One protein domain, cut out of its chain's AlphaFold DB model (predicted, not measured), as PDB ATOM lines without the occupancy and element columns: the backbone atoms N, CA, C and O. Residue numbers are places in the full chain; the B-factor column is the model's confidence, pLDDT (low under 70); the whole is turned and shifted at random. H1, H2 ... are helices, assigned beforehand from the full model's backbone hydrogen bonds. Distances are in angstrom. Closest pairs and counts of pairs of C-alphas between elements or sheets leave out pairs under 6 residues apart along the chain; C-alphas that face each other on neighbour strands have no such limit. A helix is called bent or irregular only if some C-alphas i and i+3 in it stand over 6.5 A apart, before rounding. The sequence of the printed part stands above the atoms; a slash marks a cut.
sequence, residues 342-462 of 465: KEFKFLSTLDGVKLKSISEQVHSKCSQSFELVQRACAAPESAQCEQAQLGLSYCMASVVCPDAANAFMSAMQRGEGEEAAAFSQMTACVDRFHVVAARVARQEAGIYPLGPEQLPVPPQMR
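AT A GLANCE: This is residues 342 to 462 of the 465 residues of a protein of Erythrolobus australicus (UniProt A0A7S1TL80). The long helix H5 crosses slantwise over one side of a loose, splayed group of helices: H4 folds back along its first part, the last part of H3 meets its middle, and its far part meets the first turn of H2a. H2 is bent; its arm H2b and H3 make a second hairpin at one end, where residues 378 to 383 stick out, while the short H1 is near H5. The four parts H2a, H3, H4 and H5 form an up and down bundle, each running against the one before it, with packing only just mostly crossed. The printed part has 121 residues with five named helices, H1 to H5 in chain order, and no named strand; the class is all helix. It is only just loose, close to compact, with a radius of gyration of the C-alphas of 16.5 A and spans of 44 by 33 by 23 A.

HOW THE PARTS SIT: From the first residue on, the helices are H1, residues 342 to 347; H2, 352 to 376; H3, 383 to 400; H4, 402 to 412; and H5, 419 to 444. H1 is close to H5 but not clearly touching, with the closest C-alphas, Leu 347 and Phe 433, 6.7 A apart. H2 was assigned as one helix by its hydrogen bonds but is bent, with C-alphas 365 and 368 7.5 A apart; its arms are H2a, residues 352 to 365, and H2b, residues 368 to 376, at a steep tilt of 59 degrees. H2a touches H5 with residues 352 to 355 alone, closest at the C-alphas of Gly 352 and Val 440, 6.1 A. H2a also touches H3, whose residues 395 to 400 alone take part, closest at the C-alphas of Val 362 and Met 396, 6.2 A. H2b and H3 form a hairpin at a shallow tilt of 20 degrees, opposite ways, closest at the C-alphas of Ala 376 and Cys 385, 4.7 A. H3 touches H5 with residues 393 to 400 alone, at a steep tilt of 59 degrees; the closest C-alphas, Ala 397 and Val 430, are 6.1 A apart. H4 and H5 form a hairpin at a shallow tilt of 22 degrees, closest at the C-alphas of Phe 408 and Ala 422, 4.7 A. H2a and H4 are apart. Every O i to N i+4 pair is within hydrogen-bond range in H1, H2a, H2b, H4 and H5, and 13 of 14 are in H3.

IN THESE COORDINATES: H1 begins at C-alpha 342, (334.643, 430.867, 633.068). H2a is 19.9 A long, H3 25.8 A and H4 15.2 A. H5 is 37.2 A long and ends at C-alpha 444, (338.764, 431.073, 656.695).

THE WHOLE: The C-alphas farthest apart, those of Ala 379 and Arg 462, are 52.1 A apart. The printed part has no cut, and no link is long. Residues 445 to 462 hold no named element. The mean pLDDT of the printed part is 71.8; 43 residues are under 70, among them 379 to 383 and 437 to 462.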
ATOM      1  N   LYS A 342     335.375 431.649 632.063       74.12
ATOM      2  CA  LYS A 342     334.643 430.867 633.068       74.12
ATOM      3  C   LYS A 342     335.578 430.444 634.191       74.12
ATOM      4  O   LYS A 342     335.182 430.535 635.350       74.12
ATOM      5  N   GLU A 343     336.799 430.015 633.867       70.38
ATOM      6  CA  GLU A 343     337.800 429.614 634.862       70.38
ATOM      7  C   GLU A 343     338.167 430.791 635.778       70.38
ATOM      8  O   GLU A 343     338.061 430.682 637.000       70.38
ATOM      9  N   PHE A 344     338.493 431.955 635.205       74.19
ATOM     10  CA  PHE A 344     338.764 433.170 635.974       74.19
ATOM     11  C   PHE A 344     337.568 433.557 636.855       74.19
ATOM     12  O   PHE A 344     337.743 433.849 638.038       74.19
ATOM     13  N   LYS A 345     336.341 433.520 636.319       77.94
ATOM     14  CA  LYS A 345     335.105 433.843 637.053       77.94
ATOM     15  C   LYS A 345     334.771 432.836 638.162       77.94
ATOM     16  O   LYS A 345     334.239 433.225 639.200       77.94
ATOM     17  N   PHE A 346     335.091 431.560 637.969       79.88
ATOM     18  CA  PHE A 346     334.957 430.515 638.984       79.88
ATOM     19  C   PHE A 346     335.963 430.721 640.122       79.88
ATOM     20  O   PHE A 346     335.560 430.851 641.279       79.88
ATOM     21  N   LEU A 347     337.254 430.842 639.799       75.56
ATOM     22  CA  LEU A 347     338.323 430.998 640.787       75.56
ATOM     23  C   LEU A 347     338.211 432.318 641.566       75.56
ATOM     24  O   LEU A 347     338.308 432.317 642.791       75.56
ATOM     25  N   SER A 348     337.934 433.437 640.889       75.62
ATOM     26  CA  SER A 348     337.776 434.755 641.533       75.62
ATOM     27  C   SER A 348     336.537 434.885 642.425       75.62
ATOM     28  O   SER A 348     336.462 435.822 643.218       75.62
ATOM     29  N   THR A 349     335.580 433.953 642.336       80.56
ATOM     30  CA  THR A 349     334.392 433.921 643.205       80.56
ATOM     31  C   THR A 349     334.407 432.770 644.212       80.56
ATOM     32  O   THR A 349     333.394 432.553 644.881       80.56
ATOM     33  N   LEU A 350     335.523 432.044 644.361       77.88
ATOM     34  CA  LEU A 350     335.659 430.970 645.344       77.88
ATOM     35  C   LEU A 350     335.690 431.534 646.777       77.88
ATOM     36  O   LEU A 350     336.471 432.424 647.096       77.88
ATOM     37  N   ASP A 351     334.843 430.984 647.645       81.56
ATOM     38  CA  ASP A 351     334.736 431.335 649.064       81.56
ATOM     39  C   ASP A 351     334.690 430.065 649.929       81.56
ATOM     40  O   ASP A 351     334.611 428.947 649.408       81.56
ATOM     41  N   GLY A 352     334.744 430.212 651.255       76.25
ATOM     42  CA  GLY A 352     334.783 429.077 652.177       76.25
ATOM     43  C   GLY A 352     333.543 428.182 652.165       76.25
ATOM     44  O   GLY A 352     333.642 427.015 652.546       76.25
ATOM     45  N   VAL A 353     332.384 428.676 651.716       84.25
ATOM     46  CA  VAL A 353     331.148 427.885 651.591       84.25
ATOM     47  C   VAL A 353     331.187 427.070 650.300       84.25
ATOM     48  O   VAL A 353     330.971 425.856 650.325       84.25
ATOM     49  N   LYS A 354     331.550 427.705 649.179       82.75
ATOM     50  CA  LYS A 354     331.767 427.029 647.891       82.75
ATOM     51  C   LYS A 354     332.869 425.977 647.994       82.75
ATOM     52  O   LYS A 354     332.677 424.866 647.514       82.75
ATOM     53  N   LEU A 355     333.982 426.283 648.660       81.75
ATOM     54  CA  LEU A 355     335.098 425.354 648.838       81.75
ATOM     55  C   LEU A 355     334.692 424.104 649.638       81.75
ATOM     56  O   LEU A 355     335.061 422.995 649.252       81.75
ATOM     57  N   LYS A 356     333.878 424.253 650.696       81.00
ATOM     58  CA  LYS A 356     333.305 423.113 651.439       81.00
ATOM     59  C   LYS A 356     332.407 422.261 650.532       81.00
ATOM     60  O   LYS A 356     332.637 421.060 650.421       81.00
ATOM     61  N   SER A 357     331.492 422.879 649.779       84.31
ATOM     62  CA  SER A 357     330.615 422.159 648.839       84.31
ATOM     63  C   SER A 357     331.373 421.463 647.694       84.31
ATOM     64  O   SER A 357     331.007 420.362 647.285       84.31
ATOM     65  N   ILE A 358     332.456 422.058 647.182       82.38
ATOM     66  CA  ILE A 358     333.320 421.426 646.172       82.38
ATOM     67  C   ILE A 358     334.076 420.240 646.785       82.38
ATOM     68  O   ILE A 358     334.139 419.183 646.163       82.38
ATOM     69  N   SER A 359     334.584 420.368 648.016       82.38
ATOM     70  CA  SER A 359     335.228 419.263 648.744       82.38
ATOM     71  C   SER A 359     334.276 418.073 648.943       82.38
ATOM     72  O   SER A 359     334.638 416.931 648.662       82.38
ATOM     73  N   GLU A 360     333.021 418.334 649.321       85.00
ATOM     74  CA  GLU A 360     331.962 417.320 649.432       85.00
ATOM     75  C   GLU A 360     331.643 416.658 648.080       85.00
ATOM     76  O   GLU A 360     331.475 415.436 648.005       85.00
ATOM     77  N   GLN A 361     331.606 417.429 646.988       81.88
ATOM     78  CA  GLN A 361     331.386 416.899 645.637       81.88
ATOM     79  C   GLN A 361     332.564 416.068 645.112       81.88
ATOM     80  O   GLN A 361     332.334 415.027 644.499       81.88
ATOM     81  N   VAL A 362     333.810 416.481 645.363       83.06
ATOM     82  CA  VAL A 362     335.005 415.697 645.011       83.06
ATOM     83  C   VAL A 362     335.052 414.414 645.836       83.06
ATOM     84  O   VAL A 362     335.247 413.339 645.272       83.06
ATOM     85  N   HIS A 363     334.809 414.484 647.148       83.75
ATOM     86  CA  HIS A 363     334.820 413.303 648.011       83.75
ATOM     87  C   HIS A 363     333.724 412.298 647.624       83.75
ATOM     88  O   HIS A 363     334.005 411.113 647.457       83.75
ATOM     89  N   SER A 364     332.489 412.758 647.403       86.56
ATOM     90  CA  SER A 364     331.382 411.878 647.003       86.56
ATOM     91  C   SER A 364     331.587 411.249 645.620       86.56
ATOM     92  O   SER A 364     331.428 410.035 645.493       86.56
ATOM     93  N   LYS A 365     331.996 412.022 644.601       86.75
ATOM     94  CA  LYS A 365     332.193 411.514 643.227       86.75
ATOM     95  C   LYS A 365     333.466 410.679 643.050       86.75
ATOM     96  O   LYS A 365     333.433 409.702 642.311       86.75
ATOM     97  N   CYS A 366     334.568 411.043 643.709       88.62
ATOM     98  CA  CYS A 366     335.893 410.456 643.463       88.62
ATOM     99  C   CYS A 366     336.390 409.511 644.567       88.62
ATOM    100  O   CYS A 366     337.497 408.985 644.454       88.62
ATOM    101  N   SER A 367     335.577 409.238 645.595       86.94
ATOM    102  CA  SER A 367     335.842 408.225 646.634       86.94
ATOM    103  C   SER A 367     336.299 406.879 646.059       86.94
ATOM    104  O   SER A 367     337.317 406.342 646.488       86.94
ATOM    105  N   GLN A 368     335.607 406.361 645.038       86.81
ATOM    106  CA  GLN A 368     335.969 405.091 644.400       86.81
ATOM    107  C   GLN A 368     337.312 405.166 643.658       86.81
ATOM    108  O   GLN A 368     338.116 404.246 643.781       86.81
ATOM    109  N   SER A 369     337.608 406.266 642.955       80.62
ATOM    110  CA  SER A 369     338.926 406.479 642.333       80.62
ATOM    111  C   SER A 369     340.042 406.565 643.378       80.62
ATOM    112  O   SER A 369     341.132 406.040 643.161       80.62
ATOM    113  N   PHE A 370     339.770 407.170 644.538       79.69
ATOM    114  CA  PHE A 370     340.713 407.242 645.654       79.69
ATOM    115  C   PHE A 370     340.968 405.860 646.280       79.69
ATOM    116  O   PHE A 370     342.122 405.488 646.485       79.69
ATOM    117  N   GLU A 371     339.925 405.050 646.500       85.06
ATOM    118  CA  GLU A 371     340.081 403.648 646.920       85.06
ATOM    119  C   GLU A 371     340.840 402.805 645.884       85.06
ATOM    120  O   GLU A 371     341.631 401.936 646.257       85.06
ATOM    121  N   LEU A 372     340.611 403.036 644.586       81.12
ATOM    122  CA  LEU A 372     341.315 402.342 643.507       81.12
ATOM    123  C   LEU A 372     342.802 402.700 643.491       81.12
ATOM    124  O   LEU A 372     343.619 401.786 643.431       81.12
ATOM    125  N   VAL A 373     343.170 403.978 643.646       78.06
ATOM    126  CA  VAL A 373     344.572 404.395 643.846       78.06
ATOM    127  C   VAL A 373     345.156 403.735 645.095       78.06
ATOM    128  O   VAL A 373     346.216 403.116 645.023       78.06
ATOM    129  N   GLN A 374     344.449 403.784 646.228       82.62
ATOM    130  CA  GLN A 374     344.926 403.210 647.489       82.62
ATOM    131  C   GLN A 374     345.143 401.688 647.415       82.62
ATOM    132  O   GLN A 374     346.011 401.170 648.112       82.62
ATOM    133  N   ARG A 375     344.386 400.962 646.578       82.56
ATOM    134  CA  ARG A 375     344.554 399.514 646.356       82.56
ATOM    135  C   ARG A 375     345.596 399.196 645.281       82.56
ATOM    136  O   ARG A 375     346.444 398.339 645.510       82.56
ATOM    137  N   ALA A 376     345.561 399.873 644.134       75.50
ATOM    138  CA  ALA A 376     346.438 399.594 642.992       75.50
ATOM    139  C   ALA A 376     347.892 400.045 643.219       75.50
ATOM    140  O   ALA A 376     348.812 399.399 642.725       75.50
ATOM    141  N   CYS A 377     348.097 401.109 644.002       73.31
ATOM    142  CA  CYS A 377     349.414 401.617 644.395       73.31
ATOM    143  C   CYS A 377     349.914 401.057 645.746       73.31
ATOM    144  O   CYS A 377     350.934 401.512 646.257       73.31
ATOM    145  N   ALA A 378     349.206 400.096 646.359       72.88
ATOM    146  CA  ALA A 378     349.682 399.415 647.572       72.88
ATOM    147  C   ALA A 378     350.782 398.385 647.267       72.88
ATOM    148  O   ALA A 378     351.673 398.164 648.088       72.88
ATOM    149  N   ALA A 379     350.711 397.760 646.087       59.38
ATOM    150  CA  ALA A 379     351.817 397.030 645.489       59.38
ATOM    151  C   ALA A 379     352.520 397.955 644.482       59.38
ATOM    152  O   ALA A 379     351.846 398.738 643.812       59.38
ATOM    153  N   PRO A 380     353.857 397.925 644.399       50.75
ATOM    154  CA  PRO A 380     354.552 399.197 644.257       50.75
ATOM    155  C   PRO A 380     355.037 399.423 642.802       50.75
ATOM    156  O   PRO A 380     355.212 400.553 642.373       50.75
ATOM    157  N   GLU A 381     355.122 398.370 641.981       52.81
ATOM    158  CA  GLU A 381     355.331 398.429 640.522       52.81
ATOM    159  C   GLU A 381     354.057 397.913 639.832       52.81
ATOM    160  O   GLU A 381     353.837 396.702 639.746       52.81
ATOM    161  N   SER A 382     353.169 398.803 639.372       57.06
ATOM    162  CA  SER A 382     352.029 398.387 638.544       57.06
ATOM    163  C   SER A 382     351.520 399.491 637.610       57.06
ATOM    164  O   SER A 382     351.210 400.600 638.038       57.06
ATOM    165  N   ALA A 383     351.303 399.150 636.334       66.12
ATOM    166  CA  ALA A 383     350.581 400.014 635.388       66.12
ATOM    167  C   ALA A 383     349.119 400.273 635.825       66.12
ATOM    168  O   ALA A 383     348.473 401.215 635.373       66.12
ATOM    169  N   GLN A 384     348.593 399.450 636.741       72.31
ATOM    170  CA  GLN A 384     347.288 399.648 637.373       72.31
ATOM    171  C   GLN A 384     347.303 400.861 638.319       72.31
ATOM    172  O   GLN A 384     346.298 401.562 638.410       72.31
ATOM    173  N   CYS A 385     348.429 401.145 638.985       73.12
ATOM    174  CA  CYS A 385     348.608 402.350 639.793       73.12
ATOM    175  C   CYS A 385     348.609 403.613 638.918       73.12
ATOM    176  O   CYS A 385     347.861 404.542 639.209       73.12
ATOM    177  N   GLU A 386     349.362 403.628 637.811       66.94
ATOM    178  CA  GLU A 386     349.386 404.754 636.860       66.94
ATOM    179  C   GLU A 386     347.987 405.044 636.290       66.94
ATOM    180  O   GLU A 386     347.517 406.183 636.305       66.94
ATOM    181  N   GLN A 387     347.269 403.997 635.864       73.81
ATOM    182  CA  GLN A 387     345.894 404.105 635.368       73.81
ATOM    183  C   GLN A 387     344.911 404.578 636.452       73.81
ATOM    184  O   GLN A 387     344.020 405.380 636.163       73.81
ATOM    185  N   ALA A 388     345.078 404.139 637.704       75.50
ATOM    186  CA  ALA A 388     344.262 404.607 638.822       75.50
ATOM    187  C   ALA A 388     344.539 406.082 639.163       75.50
ATOM    188  O   ALA A 388     343.595 406.837 639.396       75.50
ATOM    189  N   GLN A 389     345.806 406.516 639.147       75.38
ATOM    190  CA  GLN A 389     346.185 407.917 639.367       75.38
ATOM    191  C   GLN A 389     345.620 408.820 638.265       75.38
ATOM    192  O   GLN A 389     344.977 409.823 638.574       75.38
ATOM    193  N   LEU A 390     345.751 408.421 636.995       75.25
ATOM    194  CA  LEU A 390     345.143 409.114 635.857       75.25
ATOM    195  C   LEU A 390     343.614 409.232 636.008       75.25
ATOM    196  O   LEU A 390     343.049 410.311 635.815       75.25
ATOM    197  N   GLY A 391     342.947 408.148 636.419       74.88
ATOM    198  CA  GLY A 391     341.506 408.128 636.690       74.88
ATOM    199  C   GLY A 391     341.076 409.003 637.877       74.88
ATOM    200  O   GLY A 391     339.984 409.575 637.851       74.88
ATOM    201  N   LEU A 392     341.923 409.158 638.900       83.31
ATOM    202  CA  LEU A 392     341.681 410.072 640.018       83.31
ATOM    203  C   LEU A 392     341.846 411.539 639.591       83.31
ATOM    204  O   LEU A 392     340.944 412.335 639.852       83.31
ATOM    205  N   SER A 393     342.927 411.881 638.883       78.06
ATOM    206  CA  SER A 393     343.157 413.238 638.366       78.06
ATOM    207  C   SER A 393     342.053 413.678 637.403       78.06
ATOM    208  O   SER A 393     341.525 414.782 637.540       78.06
ATOM    209  N   TYR A 394     341.623 412.797 636.491       83.69
ATOM    210  CA  TYR A 394     340.463 413.059 635.636       83.69
ATOM    211  C   TYR A 394     339.169 413.236 636.448       83.69
ATOM    212  O   TYR A 394     338.403 414.163 636.186       83.69
ATOM    213  N   CYS A 395     338.924 412.405 637.470       83.62
ATOM    214  CA  CYS A 395     337.735 412.555 638.311       83.62
ATOM    215  C   CYS A 395     337.715 413.911 639.036       83.62
ATOM    216  O   CYS A 395     336.702 414.610 638.988       83.62
ATOM    217  N   MET A 396     338.834 414.328 639.637       83.69
ATOM    218  CA  MET A 396     338.961 415.644 640.276       83.69
ATOM    219  C   MET A 396     338.725 416.779 639.269       83.69
ATOM    220  O   MET A 396     337.924 417.682 639.530       83.69
ATOM    221  N   ALA A 397     339.329 416.692 638.082       81.31
ATOM    222  CA  ALA A 397     339.107 417.652 637.007       81.31
ATOM    223  C   ALA A 397     337.644 417.689 636.529       81.31
ATOM    224  O   ALA A 397     337.131 418.768 636.259       81.31
ATOM    225  N   SER A 398     336.921 416.565 636.501       87.81
ATOM    226  CA  SER A 398     335.498 416.536 636.111       87.81
ATOM    227  C   SER A 398     334.568 417.314 637.061       87.81
ATOM    228  O   SER A 398     333.446 417.657 636.686       87.81
ATOM    229  N   VAL A 399     335.024 417.607 638.287       85.19
ATOM    230  CA  VAL A 399     334.292 418.412 639.282       85.19
ATOM    231  C   VAL A 399     334.752 419.871 639.289       85.19
ATOM    232  O   VAL A 399     333.928 420.766 639.457       85.19
ATOM    233  N   VAL A 400     336.055 420.106 639.123       84.31
ATOM    234  CA  VAL A 400     336.700 421.417 639.318       84.31
ATOM    235  C   VAL A 400     336.933 422.169 638.001       84.31
ATOM    236  O   VAL A 400     336.804 423.388 637.950       84.31
ATOM    237  N   CYS A 401     337.253 421.439 636.935       84.81
ATOM    238  CA  CYS A 401     337.713 421.928 635.634       84.81
ATOM    239  C   CYS A 401     336.999 421.197 634.474       84.81
ATOM    240  O   CYS A 401     337.664 420.604 633.616       84.81
ATOM    241  N   PRO A 402     335.650 421.189 634.436       86.94
ATOM    242  CA  PRO A 402     334.881 420.285 633.580       86.94
ATOM    243  C   PRO A 402     335.178 420.454 632.085       86.94
ATOM    244  O   PRO A 402     335.265 419.458 631.375       86.94
ATOM    245  N   ASP A 403     335.396 421.679 631.603       85.62
ATOM    246  CA  ASP A 403     335.691 421.927 630.186       85.62
ATOM    247  C   ASP A 403     337.051 421.340 629.763       85.62
ATOM    248  O   ASP A 403     337.150 420.719 628.705       85.62
ATOM    249  N   ALA A 404     338.077 421.446 630.614       82.25
ATOM    250  CA  ALA A 404     339.391 420.857 630.355       82.25
ATOM    251  C   ALA A 404     339.383 419.324 630.517       82.25
ATOM    252  O   ALA A 404     340.039 418.614 629.756       82.25
ATOM    253  N   ALA A 405     338.588 418.796 631.454       85.06
ATOM    254  CA  ALA A 405     338.362 417.358 631.605       85.06
ATOM    255  C   ALA A 405     337.652 416.760 630.374       85.06
ATOM    256  O   ALA A 405     338.064 415.717 629.860       85.06
ATOM    257  N   ASN A 406     336.633 417.450 629.850       88.69
ATOM    258  CA  ASN A 406     335.961 417.082 628.603       88.69
ATOM    259  C   ASN A 406     336.938 417.109 627.417       88.69
ATOM    260  O   ASN A 406     336.985 416.146 626.653       88.69
ATOM    261  N   ALA A 407     337.760 418.158 627.293       84.38
ATOM    262  CA  ALA A 407     338.776 418.259 626.243       84.38
ATOM    263  C   ALA A 407     339.792 417.102 626.294       84.38
ATOM    264  O   ALA A 407     340.097 416.514 625.254       84.38
ATOM    265  N   PHE A 408     340.254 416.712 627.489       84.06
ATOM    266  CA  PHE A 408     341.121 415.543 627.670       84.06
ATOM    267  C   PHE A 408     340.452 414.240 627.211       84.06
ATOM    268  O   PHE A 408     341.045 413.491 626.435       84.06
ATOM    269  N   MET A 409     339.193 413.992 627.589       86.38
ATOM    270  CA  MET A 409     338.469 412.803 627.119       86.38
ATOM    271  C   MET A 409     338.227 412.815 625.605       86.38
ATOM    272  O   MET A 409     338.334 411.769 624.967       86.38
ATOM    273  N   SER A 410     337.960 413.976 625.003       86.94
ATOM    274  CA  SER A 410     337.835 414.114 623.546       86.94
ATOM    275  C   SER A 410     339.167 413.987 622.798       86.94
ATOM    276  O   SER A 410     339.150 413.644 621.619       86.94
ATOM    277  N   ALA A 411     340.317 414.228 623.435       81.56
ATOM    278  CA  ALA A 411     341.623 413.868 622.877       81.56
ATOM    279  C   ALA A 411     341.851 412.347 622.963       81.56
ATOM    280  O   ALA A 411     342.077 411.702 621.942       81.56
ATOM    281  N   MET A 412     341.651 411.754 624.149       80.44
ATOM    282  CA  MET A 412     341.766 410.305 624.392       80.44
ATOM    283  C   MET A 412     340.864 409.447 623.485       80.44
ATOM    284  O   MET A 412     341.198 408.303 623.192       80.44
ATOM    285  N   GLN A 413     339.720 409.979 623.044       87.00
ATOM    286  CA  GLN A 413     338.811 409.314 622.100       87.00
ATOM    287  C   GLN A 413     339.225 409.445 620.627       87.00
ATOM    288  O   GLN A 413     338.755 408.652 619.810       87.00
ATOM    289  N   ARG A 414     340.066 410.426 620.274       84.25
ATOM    290  CA  ARG A 414     340.562 410.633 618.903       84.25
ATOM    291  C   ARG A 414     341.865 409.878 618.636       84.25
ATOM    292  O   ARG A 414     341.997 409.296 617.564       84.25
ATOM    293  N   GLY A 415     342.782 409.827 619.607       72.56
ATOM    294  CA  GLY A 415     344.062 409.119 619.458       72.56
ATOM    295  C   GLY A 415     345.019 409.797 618.467       72.56
ATOM    296  O   GLY A 415     345.747 409.118 617.745       72.56
ATOM    297  N   GLU A 416     344.966 411.126 618.391       70.56
ATOM    298  CA  GLU A 416     345.667 411.957 617.401       70.56
ATOM    299  C   GLU A 416     346.995 412.544 617.925       70.56
ATOM    300  O   GLU A 416     347.672 413.273 617.199       70.56
ATOM    301  N   GLY A 417     347.405 412.222 619.159       63.22
ATOM    302  CA  GLY A 417     348.653 412.706 619.773       63.22
ATOM    303  C   GLY A 417     348.489 413.976 620.619       63.22
ATOM    304  O   GLY A 417     349.461 414.490 621.171       63.22
ATOM    305  N   GLU A 418     347.263 414.491 620.738       68.69
ATOM    306  CA  GLU A 418     346.931 415.680 621.537       68.69
ATOM    307  C   GLU A 418     346.667 415.355 623.021       68.69
ATOM    308  O   GLU A 418     346.452 416.259 623.832       68.69
ATOM    309  N   GLU A 419     346.686 414.077 623.411       72.06
ATOM    310  CA  GLU A 419     346.253 413.603 624.731       72.06
ATOM    311  C   GLU A 419     347.144 414.162 625.844       72.06
ATOM    312  O   GLU A 419     346.640 414.602 626.875       72.06
ATOM    313  N   ALA A 420     348.459 414.221 625.613       64.69
ATOM    314  CA  ALA A 420     349.420 414.796 626.555       64.69
ATOM    315  C   ALA A 420     349.227 416.314 626.741       64.69
ATOM    316  O   ALA A 420     349.352 416.827 627.855       64.69
ATOM    317  N   ALA A 421     348.875 417.036 625.671       66.06
ATOM    318  CA  ALA A 421     348.605 418.471 625.732       66.06
ATOM    319  C   ALA A 421     347.292 418.757 626.478       66.06
ATOM    320  O   ALA A 421     347.256 419.615 627.361       66.06
ATOM    321  N   ALA A 422     346.234 417.997 626.186       68.31
ATOM    322  CA  ALA A 422     344.952 418.124 626.871       68.31
ATOM    323  C   ALA A 422     345.035 417.682 628.348       68.31
ATOM    324  O   ALA A 422     344.454 418.334 629.215       68.31
ATOM    325  N   PHE A 423     345.820 416.645 628.666       70.50
ATOM    326  CA  PHE A 423     346.101 416.230 630.045       70.50
ATOM    327  C   PHE A 423     346.866 417.306 630.831       70.50
ATOM    328  O   PHE A 423     346.535 417.584 631.986       70.50
ATOM    329  N   SER A 424     347.851 417.954 630.200       68.88
ATOM    330  CA  SER A 424     348.586 419.080 630.785       68.88
ATOM    331  C   SER A 424     347.661 420.268 631.085       68.88
ATOM    332  O   SER A 424     347.652 420.771 632.207       68.88
ATOM    333  N   GLN A 425     346.791 420.652 630.142       70.19
ATOM    334  CA  GLN A 425     345.792 421.712 630.353       70.19
ATOM    335  C   GLN A 425     344.799 421.373 631.478       70.19
ATOM    336  O   GLN A 425     344.506 422.224 632.321       70.19
ATOM    337  N   MET A 426     344.314 420.127 631.517       80.00
ATOM    338  CA  MET A 426     343.422 419.621 632.562       80.00
ATOM    339  C   MET A 426     344.075 419.684 633.948       80.00
ATOM    340  O   MET A 426     343.464 420.191 634.889       80.00
ATOM    341  N   THR A 427     345.318 419.215 634.063       69.25
ATOM    342  CA  THR A 427     346.072 419.199 635.327       69.25
ATOM    343  C   THR A 427     346.378 420.622 635.794       69.25
ATOM    344  O   THR A 427     346.028 420.980 636.915       69.25
ATOM    345  N   ALA A 428     346.867 421.487 634.901       69.81
ATOM    346  CA  ALA A 428     347.191 422.875 635.227       69.81
ATOM    347  C   ALA A 428     345.974 423.698 635.700       69.81
ATOM    348  O   ALA A 428     346.138 424.638 636.478       69.81
ATOM    349  N   CYS A 429     344.753 423.373 635.261       75.25
ATOM    350  CA  CYS A 429     343.530 423.976 635.806       75.25
ATOM    351  C   CYS A 429     343.253 423.505 637.249       75.25
ATOM    352  O   CYS A 429     342.934 424.315 638.124       75.25
ATOM    353  N   VAL A 430     343.432 422.208 637.530       74.62
ATOM    354  CA  VAL A 430     343.292 421.645 638.885       74.62
ATOM    355  C   VAL A 430     344.344 422.237 639.836       74.62
ATOM    356  O   VAL A 430     344.004 422.602 640.963       74.62
ATOM    357  N   ASP A 431     345.578 422.446 639.372       69.38
ATOM    358  CA  ASP A 431     346.639 423.110 640.140       69.38
ATOM    359  C   ASP A 431     346.287 424.571 640.477       69.38
ATOM    360  O   ASP A 431     346.412 424.997 641.629       69.38
ATOM    361  N   ARG A 432     345.763 425.336 639.506       76.38
ATOM    362  CA  ARG A 432     345.288 426.714 639.740       76.38
ATOM    363  C   ARG A 432     344.146 426.760 640.752       76.38
ATOM    364  O   ARG A 432     344.150 427.627 641.631       76.38
ATOM    365  N   PHE A 433     343.216 425.805 640.709       77.81
ATOM    366  CA  PHE A 433     342.213 425.658 641.764       77.81
ATOM    367  C   PHE A 433     342.843 425.342 643.125       77.81
ATOM    368  O   PHE A 433     342.455 425.967 644.110       77.81
ATOM    369  N   HIS A 434     343.827 424.441 643.208       68.94
ATOM    370  CA  HIS A 434     344.493 424.115 644.474       68.94
ATOM    371  C   HIS A 434     345.151 425.337 645.133       68.94
ATOM    372  O   HIS A 434     345.011 425.507 646.347       68.94
ATOM    373  N   VAL A 435     345.794 426.222 644.361       66.06
ATOM    374  CA  VAL A 435     346.379 427.475 644.881       66.06
ATOM    375  C   VAL A 435     345.301 428.394 645.472       66.06
ATOM    376  O   VAL A 435     345.417 428.840 646.618       66.06
ATOM    377  N   VAL A 436     344.212 428.643 644.735       70.00
ATOM    378  CA  VAL A 436     343.131 429.537 645.192       70.00
ATOM    379  C   VAL A 436     342.357 428.923 646.368       70.00
ATOM    380  O   VAL A 436     342.068 429.614 647.344       70.00
ATOM    381  N   ALA A 437     342.101 427.615 646.344       69.50
ATOM    382  CA  ALA A 437     341.487 426.877 647.444       69.50
ATOM    383  C   ALA A 437     342.333 426.930 648.729       69.50
ATOM    384  O   ALA A 437     341.793 427.166 649.809       69.50
ATOM    385  N   ALA A 438     343.658 426.770 648.628       61.78
ATOM    386  CA  ALA A 438     344.563 426.871 649.774       61.78
ATOM    387  C   ALA A 438     344.573 428.285 650.384       61.78
ATOM    388  O   ALA A 438     344.606 428.431 651.608       61.78
ATOM    389  N   ARG A 439     344.488 429.329 649.550       68.44
ATOM    390  CA  ARG A 439     344.340 430.723 649.997       68.44
ATOM    391  C   ARG A 439     343.022 430.949 650.740       68.44
ATOM    392  O   ARG A 439     343.051 431.466 651.854       68.44
ATOM    393  N   VAL A 440     341.899 430.518 650.167       68.25
ATOM    394  CA  VAL A 440     340.564 430.629 650.786       68.25
ATOM    395  C   VAL A 440     340.514 429.876 652.120       68.25
ATOM    396  O   VAL A 440     340.047 430.424 653.116       68.25
ATOM    397  N   ALA A 441     341.069 428.663 652.189       65.25
ATOM    398  CA  ALA A 441     341.140 427.886 653.430       65.25
ATOM    399  C   ALA A 441     341.994 428.564 654.522       65.25
ATOM    400  O   ALA A 441     341.627 428.523 655.696       65.25
ATOM    401  N   ARG A 442     343.105 429.220 654.156       64.31
ATOM    402  CA  ARG A 442     343.928 430.009 655.094       64.31
ATOM    403  C   ARG A 442     343.194 431.263 655.585       64.31
ATOM    404  O   ARG A 442     343.240 431.553 656.776       64.31
ATOM    405  N   GLN A 443     342.461 431.952 654.707       66.31
ATOM    406  CA  GLN A 443     341.637 433.111 655.072       66.31
ATOM    407  C   GLN A 443     340.494 432.732 656.034       66.31
ATOM    408  O   GLN A 443     340.318 433.399 657.050       66.31
ATOM    409  N   GLU A 444     339.783 431.628 655.781       65.44
ATOM    410  CA  GLU A 444     338.764 431.073 656.695       65.44
ATOM    411  C   GLU A 444     339.345 430.669 658.062       65.44
ATOM    412  O   GLU A 444     338.655 430.747 659.076       65.44
ATOM    413  N   ALA A 445     340.620 430.268 658.110       65.69
ATOM    414  CA  ALA A 445     341.341 429.954 659.344       65.69
ATOM    415  C   ALA A 445     341.882 431.197 660.091       65.69
ATOM    416  O   ALA A 445     342.594 431.046 661.082       65.69
ATOM    417  N   GLY A 446     341.593 432.418 659.621       47.19
ATOM    418  CA  GLY A 446     342.112 433.667 660.195       47.19
ATOM    419  C   GLY A 446     343.592 433.944 659.893       47.19
ATOM    420  O   GLY A 446     344.170 434.880 660.444       47.19
ATOM    421  N   ILE A 447     344.217 433.155 659.014       53.16
ATOM    422  CA  ILE A 447     345.627 433.281 658.633       53.16
ATOM    423  C   ILE A 447     345.720 434.262 657.458       53.16
ATOM    424  O   ILE A 447     345.689 433.877 656.287       53.16
ATOM    425  N   TYR A 448     345.798 435.555 657.778       44.38
ATOM    426  CA  TYR A 448     345.904 436.627 656.788       44.38
ATOM    427  C   TYR A 448     347.257 436.601 656.050       44.38
ATOM    428  O   TYR A 448     348.299 436.703 656.698       44.38
ATOM    429  N   PRO A 449     347.279 436.529 654.705       43.69
ATOM    430  CA  PRO A 449     348.502 436.732 653.938       43.69
ATOM    431  C   PRO A 449     348.853 438.226 653.848       43.69
ATOM    432  O   PRO A 449     348.022 439.051 653.465       43.69
ATOM    433  N   LEU A 450     350.111 438.568 654.134       36.09
ATOM    434  CA  LEU A 450     350.679 439.883 653.833       36.09
ATOM    435  C   LEU A 450     351.010 439.969 652.333       36.09
ATOM    436  O   LEU A 450     352.103 439.597 651.918       36.09
ATOM    437  N   GLY A 451     350.072 440.448 651.509       36.16
ATOM    438  CA  GLY A 451     350.356 440.760 650.101       36.16
ATOM    439  C   GLY A 451     349.126 440.787 649.178       36.16
ATOM    440  O   GLY A 451     348.272 439.900 649.267       36.16
ATOM    441  N   PRO A 452     349.015 441.763 648.254       39.62
ATOM    442  CA  PRO A 452     347.905 441.867 647.311       39.62
ATOM    443  C   PRO A 452     348.159 441.039 646.041       39.62
ATOM    444  O   PRO A 452     348.229 441.577 644.938       39.62
ATOM    445  N   GLU A 453     348.274 439.718 646.171       39.56
ATOM    446  CA  GLU A 453     348.285 438.835 645.002       39.56
ATOM    447  C   GLU A 453     346.891 438.866 644.348       39.56
ATOM    448  O   GLU A 453     345.935 438.277 644.860       39.56
ATOM    449  N   GLN A 454     346.733 439.615 643.256       42.12
ATOM    450  CA  GLN A 454     345.494 439.665 642.476       42.12
ATOM    451  C   GLN A 454     345.575 438.662 641.322       42.12
ATOM    452  O   GLN A 454     346.582 438.606 640.620       42.12
ATOM    453  N   LEU A 455     344.504 437.891 641.104       38.78
ATOM    454  CA  LEU A 455     344.397 437.027 639.925       38.78
ATOM    455  C   LEU A 455     344.482 437.893 638.651       38.78
ATOM    456  O   LEU A 455     343.822 438.937 638.597       38.78
ATOM    457  N   PRO A 456     345.255 437.495 637.623       41.34
ATOM    458  CA  PRO A 456     345.454 438.312 636.430       41.34
ATOM    459  C   PRO A 456     344.136 438.496 635.666       41.34
ATOM    460  O   PRO A 456     343.610 437.559 635.067       41.34
ATOM    461  N   VAL A 457     343.603 439.721 635.687       41.69
ATOM    462  CA  VAL A 457     342.311 440.060 635.070       41.69
ATOM    463  C   VAL A 457     342.391 439.907 633.540       41.69
ATOM    464  O   VAL A 457     343.233 440.587 632.920       41.69
ATOM    465  N   PRO A 458     341.514 439.085 632.918       43.47
ATOM    466  CA  PRO A 458     341.470 438.891 631.473       43.47
ATOM    467  C   PRO A 458     341.347 440.223 630.718       43.47
ATOM    468  O   PRO A 458     340.602 441.101 631.166       43.47
ATOM    469  N   PRO A 459     342.009 440.396 629.555       46.69
ATOM    470  CA  PRO A 459     341.992 441.663 628.816       46.69
ATOM    471  C   PRO A 459     340.582 442.194 628.524       46.69
ATOM    472  O   PRO A 459     340.351 443.399 628.576       46.69
ATOM    473  N   GLN A 460     339.627 441.289 628.290       49.62
ATOM    474  CA  GLN A 460     338.239 441.605 627.940       49.62
ATOM    475  C   GLN A 460     337.438 442.249 629.091       49.62
ATOM    476  O   GLN A 460     336.476 442.964 628.830       49.62
ATOM    477  N   MET A 461     337.845 442.059 630.354       46.31
ATOM    478  CA  MET A 461     337.143 442.606 631.530       46.31
ATOM    479  C   MET A 461     337.712 443.941 632.040       46.31
ATOM    480  O   MET A 461     337.192 444.499 633.002       46.31
ATOM    481  N   ARG A 462     338.755 444.494 631.406       51.75
ATOM    482  CA  ARG A 462     339.426 445.723 631.886       51.75
ATOM    483  C   ARG A 462     338.656 447.024 631.624       51.75
ATOM    484  O   ARG A 462     339.027 448.051 632.176       51.75
TER     485      ARG A 462